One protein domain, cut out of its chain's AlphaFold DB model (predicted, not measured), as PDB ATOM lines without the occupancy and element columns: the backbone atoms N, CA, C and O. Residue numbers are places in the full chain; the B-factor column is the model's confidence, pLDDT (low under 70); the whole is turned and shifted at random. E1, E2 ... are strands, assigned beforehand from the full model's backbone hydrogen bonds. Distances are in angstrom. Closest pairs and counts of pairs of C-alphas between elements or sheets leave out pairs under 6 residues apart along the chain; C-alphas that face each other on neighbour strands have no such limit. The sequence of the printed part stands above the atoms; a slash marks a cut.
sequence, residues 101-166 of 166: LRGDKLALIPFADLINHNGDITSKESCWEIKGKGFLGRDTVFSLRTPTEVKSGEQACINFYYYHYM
ATOM      1  N   LEU A 101      51.782 109.024  75.444       59.94
ATOM      2  CA  LEU A 101      52.467 108.731  76.699       59.94
ATOM      3  C   LEU A 101      51.839 107.519  77.403       59.94
ATOM      4  O   LEU A 101      51.029 107.670  78.311       59.94
ATOM      5  N   ARG A 102      52.240 106.302  76.992       52.47
ATOM      6  CA  ARG A 102      51.696 105.002  77.461       52.47
ATOM      7  C   ARG A 102      50.152 104.964  77.434       52.47
ATOM      8  O   ARG A 102      49.497 105.200  78.451       52.47
ATOM      9  N   GLY A 103      49.591 104.566  76.292       60.59
ATOM     10  CA  GLY A 103      48.146 104.566  76.024       60.59
ATOM     11  C   GLY A 103      47.669 105.915  75.475       60.59
ATOM     12  O   GLY A 103      48.483 106.705  75.006       60.59
ATOM     13  N   ASP A 104      46.373 106.211  75.598       57.22
ATOM     14  CA  ASP A 104      45.724 107.390  74.984       57.22
ATOM     15  C   ASP A 104      45.887 108.692  75.794       57.22
ATOM     16  O   ASP A 104      45.009 109.559  75.820       57.22
ATOM     17  N   LYS A 105      46.983 108.831  76.545       68.25
ATOM     18  CA  LYS A 105      47.170 109.961  77.464       68.25
ATOM     19  C   LYS A 105      47.968 111.081  76.806       68.25
ATOM     20  O   LYS A 105      49.131 110.904  76.454       68.25
ATOM     21  N   LEU A 106      47.342 112.253  76.722       77.50
ATOM     22  CA  LEU A 106      47.994 113.523  76.401       77.50
ATOM     23  C   LEU A 106      48.702 114.069  77.645       77.50
ATOM     24  O   LEU A 106      48.119 114.060  78.734       77.50
ATOM     25  N   ALA A 107      49.913 114.607  77.489       84.75
ATOM     26  CA  ALA A 107      50.555 115.369  78.558       84.75
ATOM     27  C   ALA A 107      51.227 116.643  78.050       84.75
ATOM     28  O   ALA A 107      51.835 116.669  76.979       84.75
ATOM     29  N   LEU A 108      51.157 117.675  78.887       89.62
ATOM     30  CA  LEU A 108      52.065 118.810  78.839       89.62
ATOM     31  C   LEU A 108      53.262 118.481  79.722       89.62
ATOM     32  O   LEU A 108      53.094 118.120  80.889       89.62
ATOM     33  N   ILE A 109      54.457 118.582  79.153       91.38
ATOM     34  CA  ILE A 109      55.707 118.301  79.850       91.38
ATOM     35  C   ILE A 109      56.486 119.614  79.914       91.38
ATOM     36  O   ILE A 109      57.112 119.981  78.916       91.38
ATOM     37  N   PRO A 110      56.454 120.328  81.057       92.69
ATOM     38  CA  PRO A 110      57.208 121.563  81.213       92.69
ATOM     39  C   PRO A 110      58.670 121.373  80.827       92.69
ATOM     40  O   PRO A 110      59.250 120.319  81.099       92.69
ATOM     41  N   PHE A 111      59.251 122.401  80.211       92.38
ATOM     42  CA  PHE A 111      60.603 122.419  79.643       92.38
ATOM     43  C   PHE A 111      60.763 121.599  78.355       92.38
ATOM     44  O   PHE A 111      61.372 122.093  77.409       92.38
ATOM     45  N   ALA A 112      60.206 120.388  78.273       93.12
ATOM     46  CA  ALA A 112      60.274 119.600  77.041       93.12
ATOM     47  C   ALA A 112      59.432 120.216  75.914       93.12
ATOM     48  O   ALA A 112      59.836 120.160  74.758       93.12
ATOM     49  N   ASP A 113      58.307 120.852  76.245       93.44
ATOM     50  CA  ASP A 113      57.418 121.538  75.297       93.44
ATOM     51  C   ASP A 113      57.974 122.863  74.734       93.44
ATOM     52  O   ASP A 113      57.298 123.543  73.961       93.44
ATOM     53  N   LEU A 114      59.198 123.244  75.114       95.12
ATOM     54  CA  LEU A 114      59.933 124.369  74.530       95.12
ATOM     55  C   LEU A 114      60.725 123.977  73.277       95.12
ATOM     56  O   LEU A 114      61.264 124.851  72.599       95.12
ATOM     57  N   ILE A 115      60.827 122.679  72.980       94.69
ATOM     58  CA  ILE A 115      61.487 122.185  71.775       94.69
ATOM     59  C   ILE A 115      60.711 122.640  70.533       94.69
ATOM     60  O   ILE A 115      59.492 122.498  70.471       94.69
ATOM     61  N   ASN A 116      61.409 123.175  69.532       94.62
ATOM     62  CA  ASN A 116      60.770 123.664  68.311       94.62
ATOM     63  C   ASN A 116      60.781 122.631  67.185       94.62
ATOM     64  O   ASN A 116      61.525 121.643  67.196       94.62
ATOM     65  N   HIS A 117      59.949 122.905  66.184       92.06
ATOM     66  CA  HIS A 117      59.883 122.136  64.956       92.06
ATOM     67  C   HIS A 117      61.040 122.474  64.008       92.06
ATOM     68  O   HIS A 117      61.351 123.641  63.786       92.06
ATOM     69  N   ASN A 118      61.619 121.452  63.377       92.50
ATOM     70  CA  ASN A 118      62.404 121.602  62.156       92.50
ATOM     71  C   ASN A 118      61.968 120.549  61.118       92.50
ATOM     72  O   ASN A 118      62.029 119.346  61.383       92.50
ATOM     73  N   GLY A 119      61.517 121.017  59.950       89.56
ATOM     74  CA  GLY A 119      61.039 120.185  58.841       89.56
ATOM     75  C   GLY A 119      62.142 119.425  58.100       89.56
ATOM     76  O   GLY A 119      61.853 118.408  57.473       89.56
ATOM     77  N   ASP A 120      63.400 119.854  58.229       90.06
ATOM     78  CA  ASP A 120      64.558 119.187  57.621       90.06
ATOM     79  C   ASP A 120      64.942 117.897  58.368       90.06
ATOM     80  O   ASP A 120      65.662 117.040  57.850       90.06
ATOM     81  N   ILE A 121      64.448 117.729  59.599       89.19
ATOM     82  CA  ILE A 121      64.621 116.503  60.372       89.19
ATOM     83  C   ILE A 121      63.695 115.429  59.799       89.19
ATOM     84  O   ILE A 121      62.475 115.486  59.950       89.19
ATOM     85  N   THR A 122      64.293 114.408  59.187       86.06
ATOM     86  CA  THR A 122      63.584 113.290  58.536       86.06
ATOM     87  C   THR A 122      63.676 111.970  59.308       86.06
ATOM     88  O   THR A 122      63.206 110.937  58.827       86.06
ATOM     89  N   SER A 123      64.282 111.984  60.503       80.19
ATOM     90  CA  SER A 123      64.363 110.793  61.351       80.19
ATOM     91  C   SER A 123      62.967 110.292  61.711       80.19
ATOM     92  O   SER A 123      62.092 111.062  62.100       80.19
ATOM     93  N   LYS A 124      62.788 108.977  61.591       73.31
ATOM     94  CA  LYS A 124      61.541 108.276  61.910       73.31
ATOM     95  C   LYS A 124      61.497 107.767  63.352       73.31
ATOM     96  O   LYS A 124      60.480 107.229  63.774       73.31
ATOM     97  N   GLU A 125      62.593 107.885  64.094       77.94
ATOM     98  CA  GLU A 125      62.662 107.420  65.479       77.94
ATOM     99  C   GLU A 125      61.976 108.402  66.426       77.94
ATOM    100  O   GLU A 125      62.110 109.617  66.261       77.94
ATOM    101  N   SER A 126      61.279 107.885  67.446       78.50
ATOM    102  CA  SER A 126      60.709 108.722  68.505       78.50
ATOM    103  C   SER A 126      61.792 109.542  69.198       78.50
ATOM    104  O   SER A 126      62.747 108.997  69.757       78.50
ATOM    105  N   CYS A 127      61.613 110.864  69.208       87.25
ATOM    106  CA  CYS A 127      62.478 111.769  69.961       87.25
ATOM    107  C   CYS A 127      62.215 111.705  71.468       87.25
ATOM    108  O   CYS A 127      63.009 112.244  72.236       87.25
ATOM    109  N   TRP A 128      61.142 111.052  71.922       87.81
ATOM    110  CA  TRP A 128      60.847 110.929  73.345       87.81
ATOM    111  C   TRP A 128      60.436 109.524  73.776       87.81
ATOM    112  O   TRP A 128      59.918 108.718  73.007       87.81
ATOM    113  N   GLU A 129      60.655 109.233  75.054       85.88
ATOM    114  CA  GLU A 129      60.165 108.017  75.698       85.88
ATOM    115  C   GLU A 129      59.934 108.229  77.198       85.88
ATOM    116  O   GLU A 129      60.563 109.086  77.826       85.88
ATOM    117  N   ILE A 130      59.069 107.405  77.798       84.19
ATOM    118  CA  ILE A 130      58.909 107.342  79.255       84.19
ATOM    119  C   ILE A 130      59.766 106.205  79.806       84.19
ATOM    120  O   ILE A 130      59.507 105.030  79.534       84.19
ATOM    121  N   LYS A 131      60.734 106.547  80.657       83.00
ATOM    122  CA  LYS A 131      61.577 105.583  81.373       83.00
ATOM    123  C   LYS A 131      61.134 105.430  82.819       83.00
ATOM    124  O   LYS A 131      60.732 106.401  83.452       83.00
ATOM    125  N   GLY A 132      61.277 104.222  83.359       78.94
ATOM    126  CA  GLY A 132      61.277 104.022  84.806       78.94
ATOM    127  C   GLY A 132      62.597 104.510  85.410       78.94
ATOM    128  O   GLY A 132      63.662 104.309  84.826       78.94
ATOM    129  N   LYS A 133      62.535 105.140  86.580       70.50
ATOM    130  CA  LYS A 133      63.684 105.571  87.380       70.50
ATOM    131  C   LYS A 133      63.695 104.811  88.714       70.50
ATOM    132  O   LYS A 133      62.655 104.563  89.323       70.50
ATOM    133  N   GLY A 134      64.898 104.439  89.157       65.25
ATOM    134  CA  GLY A 134      65.145 103.715  90.411       65.25
ATOM    135  C   GLY A 134      65.112 102.184  90.285       65.25
ATOM    136  O   GLY A 134      64.578 101.634  89.327       65.25
ATOM    137  N   PHE A 135      65.667 101.493  91.290       55.53
ATOM    138  CA  PHE A 135      65.867 100.028  91.330       55.53
ATOM    139  C   PHE A 135      64.565  99.197  91.247       55.53
ATOM    140  O   PHE A 135      64.610  98.005  90.973       55.53
ATOM    141  N   LEU A 136      63.400  99.826  91.445       68.50
ATOM    142  CA  LEU A 136      62.070  99.198  91.374       68.50
ATOM    143  C   LEU A 136      61.123  99.870  90.360       68.50
ATOM    144  O   LEU A 136      59.946  99.526  90.324       68.50
ATOM    145  N   GLY A 137      61.594 100.850  89.575       60.47
ATOM    146  CA  GLY A 137      60.782 101.522  88.549       60.47
ATOM    147  C   GLY A 137      59.537 102.257  89.067       60.47
ATOM    148  O   GLY A 137      58.553 102.353  88.339       60.47
ATOM    149  N   ARG A 138      59.549 102.735  90.322       66.88
ATOM    150  CA  ARG A 138      58.404 103.438  90.933       66.88
ATOM    151  C   ARG A 138      58.228 104.866  90.419       66.88
ATOM    152  O   ARG A 138      57.101 105.342  90.373       66.88
ATOM    153  N   ASP A 139      59.319 105.501  90.002       77.50
ATOM    154  CA  ASP A 139      59.289 106.838  89.420       77.50
ATOM    155  C   ASP A 139      59.344 106.738  87.898       77.50
ATOM    156  O   ASP A 139      60.010 105.859  87.348       77.50
ATOM    157  N   THR A 140      58.680 107.654  87.201       80.81
ATOM    158  CA  THR A 140      58.754 107.769  85.742       80.81
ATOM    159  C   THR A 140      59.403 109.084  85.340       80.81
ATOM    160  O   THR A 140      59.276 110.100  86.020       80.81
ATOM    161  N   VAL A 141      60.137 109.063  84.229       86.88
ATOM    162  CA  VAL A 141      60.792 110.240  83.655       86.88
ATOM    163  C   VAL A 141      60.478 110.307  82.171       86.88
ATOM    164  O   VAL A 141      60.620 109.311  81.461       86.88
ATOM    165  N   PHE A 142      60.091 111.492  81.709       88.62
ATOM    166  CA  PHE A 142      60.029 111.816  80.290       88.62
ATOM    167  C   PHE A 142      61.443 112.140  79.793       88.62
ATOM    168  O   PHE A 142      62.097 113.050  80.302       88.62
ATOM    169  N   SER A 143      61.933 111.367  78.828       90.25
ATOM    170  CA  SER A 143      63.250 111.542  78.221       90.25
ATOM    171  C   SER A 143      63.073 112.071  76.807       90.25
ATOM    172  O   SER A 143      62.589 111.325  75.965       90.25
ATOM    173  N   LEU A 144      63.524 113.297  76.538       91.19
ATOM    174  CA  LEU A 144      63.613 113.879  75.194       91.19
ATOM    175  C   LEU A 144      65.044 113.748  74.657       91.19
ATOM    176  O   LEU A 144      66.009 113.896  75.411       91.19
ATOM    177  N   ARG A 145      65.190 113.474  73.363       90.88
ATOM    178  CA  ARG A 145      66.460 113.395  72.637       90.88
ATOM    179  C   ARG A 145      66.349 114.135  71.314       90.88
ATOM    180  O   ARG A 145      65.286 114.150  70.701       90.88
ATOM    181  N   THR A 146      67.460 114.707  70.865       88.50
ATOM    182  CA  THR A 146      67.554 115.242  69.509       88.50
ATOM    183  C   THR A 146      67.825 114.095  68.532       88.50
ATOM    184  O   THR A 146      68.624 113.208  68.837       88.50
ATOM    185  N   PRO A 147      67.180 114.085  67.358       87.00
ATOM    186  CA  PRO A 147      67.391 113.054  66.343       87.00
ATOM    187  C   PRO A 147      68.663 113.299  65.518       87.00
ATOM    188  O   PRO A 147      69.061 112.455  64.721       87.00
ATOM    189  N   THR A 148      69.282 114.467  65.686       87.25
ATOM    190  CA  THR A 148      70.496 114.907  65.002       87.25
ATOM    191  C   THR A 148      71.507 115.436  66.015       87.25
ATOM    192  O   THR A 148      71.150 115.806  67.140       87.25
ATOM    193  N   GLU A 149      72.776 115.499  65.609       90.75
ATOM    194  CA  GLU A 149      73.797 116.229  66.359       90.75
ATOM    195  C   GLU A 149      73.472 117.730  66.374       90.75
ATOM    196  O   GLU A 149      73.023 118.284  65.371       90.75
ATOM    197  N   VAL A 150      73.695 118.378  67.518       92.62
ATOM    198  CA  VAL A 150      73.474 119.817  67.722       92.62
ATOM    199  C   VAL A 150      74.757 120.404  68.294       92.62
ATOM    200  O   VAL A 150      75.263 119.910  69.308       92.62
ATOM    201  N   LYS A 151      75.320 121.431  67.649       95.62
ATOM    202  CA  LYS A 151      76.556 122.061  68.132       95.62
ATOM    203  C   LYS A 151      76.263 123.044  69.261       95.62
ATOM    204  O   LYS A 151      75.155 123.549  69.419       95.62
ATOM    205  N   SER A 152      77.293 123.359  70.042       96.38
ATOM    206  CA  SER A 152      77.191 124.383  71.085       96.38
ATOM    207  C   SER A 152      76.743 125.723  70.495       96.38
ATOM    208  O   SER A 152      77.394 126.247  69.593       96.38
ATOM    209  N   GLY A 153      75.664 126.287  71.040       95.75
ATOM    210  CA  GLY A 153      75.065 127.542  70.577       95.75
ATOM    211  C   GLY A 153      74.000 127.382  69.487       95.75
ATOM    212  O   GLY A 153      73.327 128.359  69.173       95.75
ATOM    213  N   GLU A 154      73.810 126.179  68.939       95.56
ATOM    214  CA  GLU A 154      72.713 125.884  68.014       95.56
ATOM    215  C   GLU A 154      71.440 125.481  68.769       95.56
ATOM    216  O   GLU A 154      71.469 125.025  69.915       95.56
ATOM    217  N   GLN A 155      70.298 125.662  68.109       95.12
ATOM    218  CA  GLN A 155      69.004 125.289  68.659       95.12
ATOM    219  C   GLN A 155      68.767 123.784  68.508       95.12
ATOM    220  O   GLN A 155      68.957 123.222  67.431       95.12
ATOM    221  N   ALA A 156      68.295 123.141  69.573       94.50
ATOM    222  CA  ALA A 156      67.767 121.787  69.494       94.50
ATOM    223  C   ALA A 156      66.334 121.814  68.939       94.50
ATOM    224  O   ALA A 156      65.491 122.552  69.448       94.50
ATOM    225  N   CYS A 157      66.056 120.981  67.936       93.81
ATOM    226  CA  CYS A 157      64.735 120.855  67.320       93.81
ATOM    227  C   CYS A 157      64.349 119.381  67.134       93.81
ATOM    228  O   CYS A 157      65.204 118.491  67.144       93.81
ATOM    229  N   ILE A 158      63.056 119.136  66.919       92.00
ATOM    230  CA  ILE A 158      62.490 117.836  66.529       92.00
ATOM    231  C   ILE A 158      61.524 118.016  65.349       92.00
ATOM    232  O   ILE A 158      61.143 119.134  65.006       92.00
ATOM    233  N   ASN A 159      61.079 116.926  64.727       89.62
ATOM    234  CA  ASN A 159      59.979 116.997  63.766       89.62
ATOM    235  C   ASN A 159      58.650 116.675  64.464       89.62
ATOM    236  O   ASN A 159      58.505 115.586  64.998       89.62
ATOM    237  N   PHE A 160      57.669 117.582  64.468       86.06
ATOM    238  CA  PHE A 160      56.401 117.347  65.171       86.06
ATOM    239  C   PHE A 160      55.498 116.318  64.473       86.06
ATOM    240  O   PHE A 160      54.709 115.647  65.135       86.06
ATOM    241  N   TYR A 161      55.616 116.163  63.152       73.50
ATOM    242  CA  TYR A 161      54.604 115.476  62.342       73.50
ATOM    243  C   TYR A 161      54.921 114.013  62.027       73.50
ATOM    244  O   TYR A 161      54.008 113.261  61.697       73.50
ATOM    245  N   TYR A 162      56.172 113.559  62.162       57.81
ATOM    246  CA  TYR A 162      56.500 112.143  61.913       57.81
ATOM    247  C   TYR A 162      55.928 111.180  62.963       57.81
ATOM    248  O   TYR A 162      55.850 109.982  62.707       57.81
ATOM    249  N   TYR A 163      55.476 111.698  64.104       52.16
ATOM    250  CA  TYR A 163      54.967 110.907  65.228       52.16
ATOM    251  C   TYR A 163      53.450 110.706  65.225       52.16
ATOM    252  O   TYR A 163      52.927 110.127  66.162       52.16
ATOM    253  N   HIS A 164      52.741 111.202  64.207       46.41
ATOM    254  CA  HIS A 164      51.289 111.018  64.051       46.41
ATOM    255  C   HIS A 164      50.920 109.947  63.004       46.41
ATOM    256  O   HIS A 164      49.740 109.736  62.738       46.41
ATOM    257  N   TYR A 165      51.911 109.297  62.374       33.72
ATOM    258  CA  TYR A 165      51.713 108.372  61.245       33.72
ATOM    259  C   TYR A 165      52.325 106.971  61.451       33.72
ATOM    260  O   TYR A 165      52.534 106.254  60.467       33.72
ATOM    261  N   MET A 166      52.631 106.578  62.689       35.84
ATOM    262  CA  MET A 166      52.990 105.193  63.043       35.84
ATOM    263  C   MET A 166      51.921 104.579  63.936       35.84
ATOM    264  O   MET A 166      51.798 103.336  63.892       35.84
TER     265      MET A 166
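This is residues 101 to 166 of the 166 residues of an uncharacterized protein of Aegilops tauschii subsp. strangulata (UniProt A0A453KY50). What is the shape? There is little regular structure: a two-stranded hairpin, E1 then E2, makes one end, and loops, residues 101 to 127 and 145 to 166, make much of the rest. Residues 103 to 108 and 149 to 154 stick out. How is it built? The printed part has 66 residues, no named helix and an antiparallel sheet E1 - E2 with 12 residues, class all strand. It is only just loose, close to compact, with radius of gyration of the C-alphas 13.4 A and spans of 38 by 30 by 19 A.

What pairs first? Residues 116 to 117 pair briefly with 157 to 158, parallel. How do the strands stand? E1, residues 128 to 133, and E2, residues 139 to 144, form a hairpin, antiparallel at 152 degrees. N 131 and O 141 are within hydrogen-bond range, 2.9 A.

Where does E1 begin? C-alpha 128 is at (60.847, 110.929, 73.345); E1 is 15.3 A long. Where does E2 end? C-alpha 144 is at (63.613, 113.879, 75.194); E2 is 16.5 A long.

How large is it? The C-alphas farthest apart, of Asp 120 and Leu 136, are 39.3 A apart. Any cut or long link? The printed part has no cut, and the link E1 to E2 is tight. Where is pLDDT under 70? Residues 101 to 105, 134 to 138 and 162 to 166.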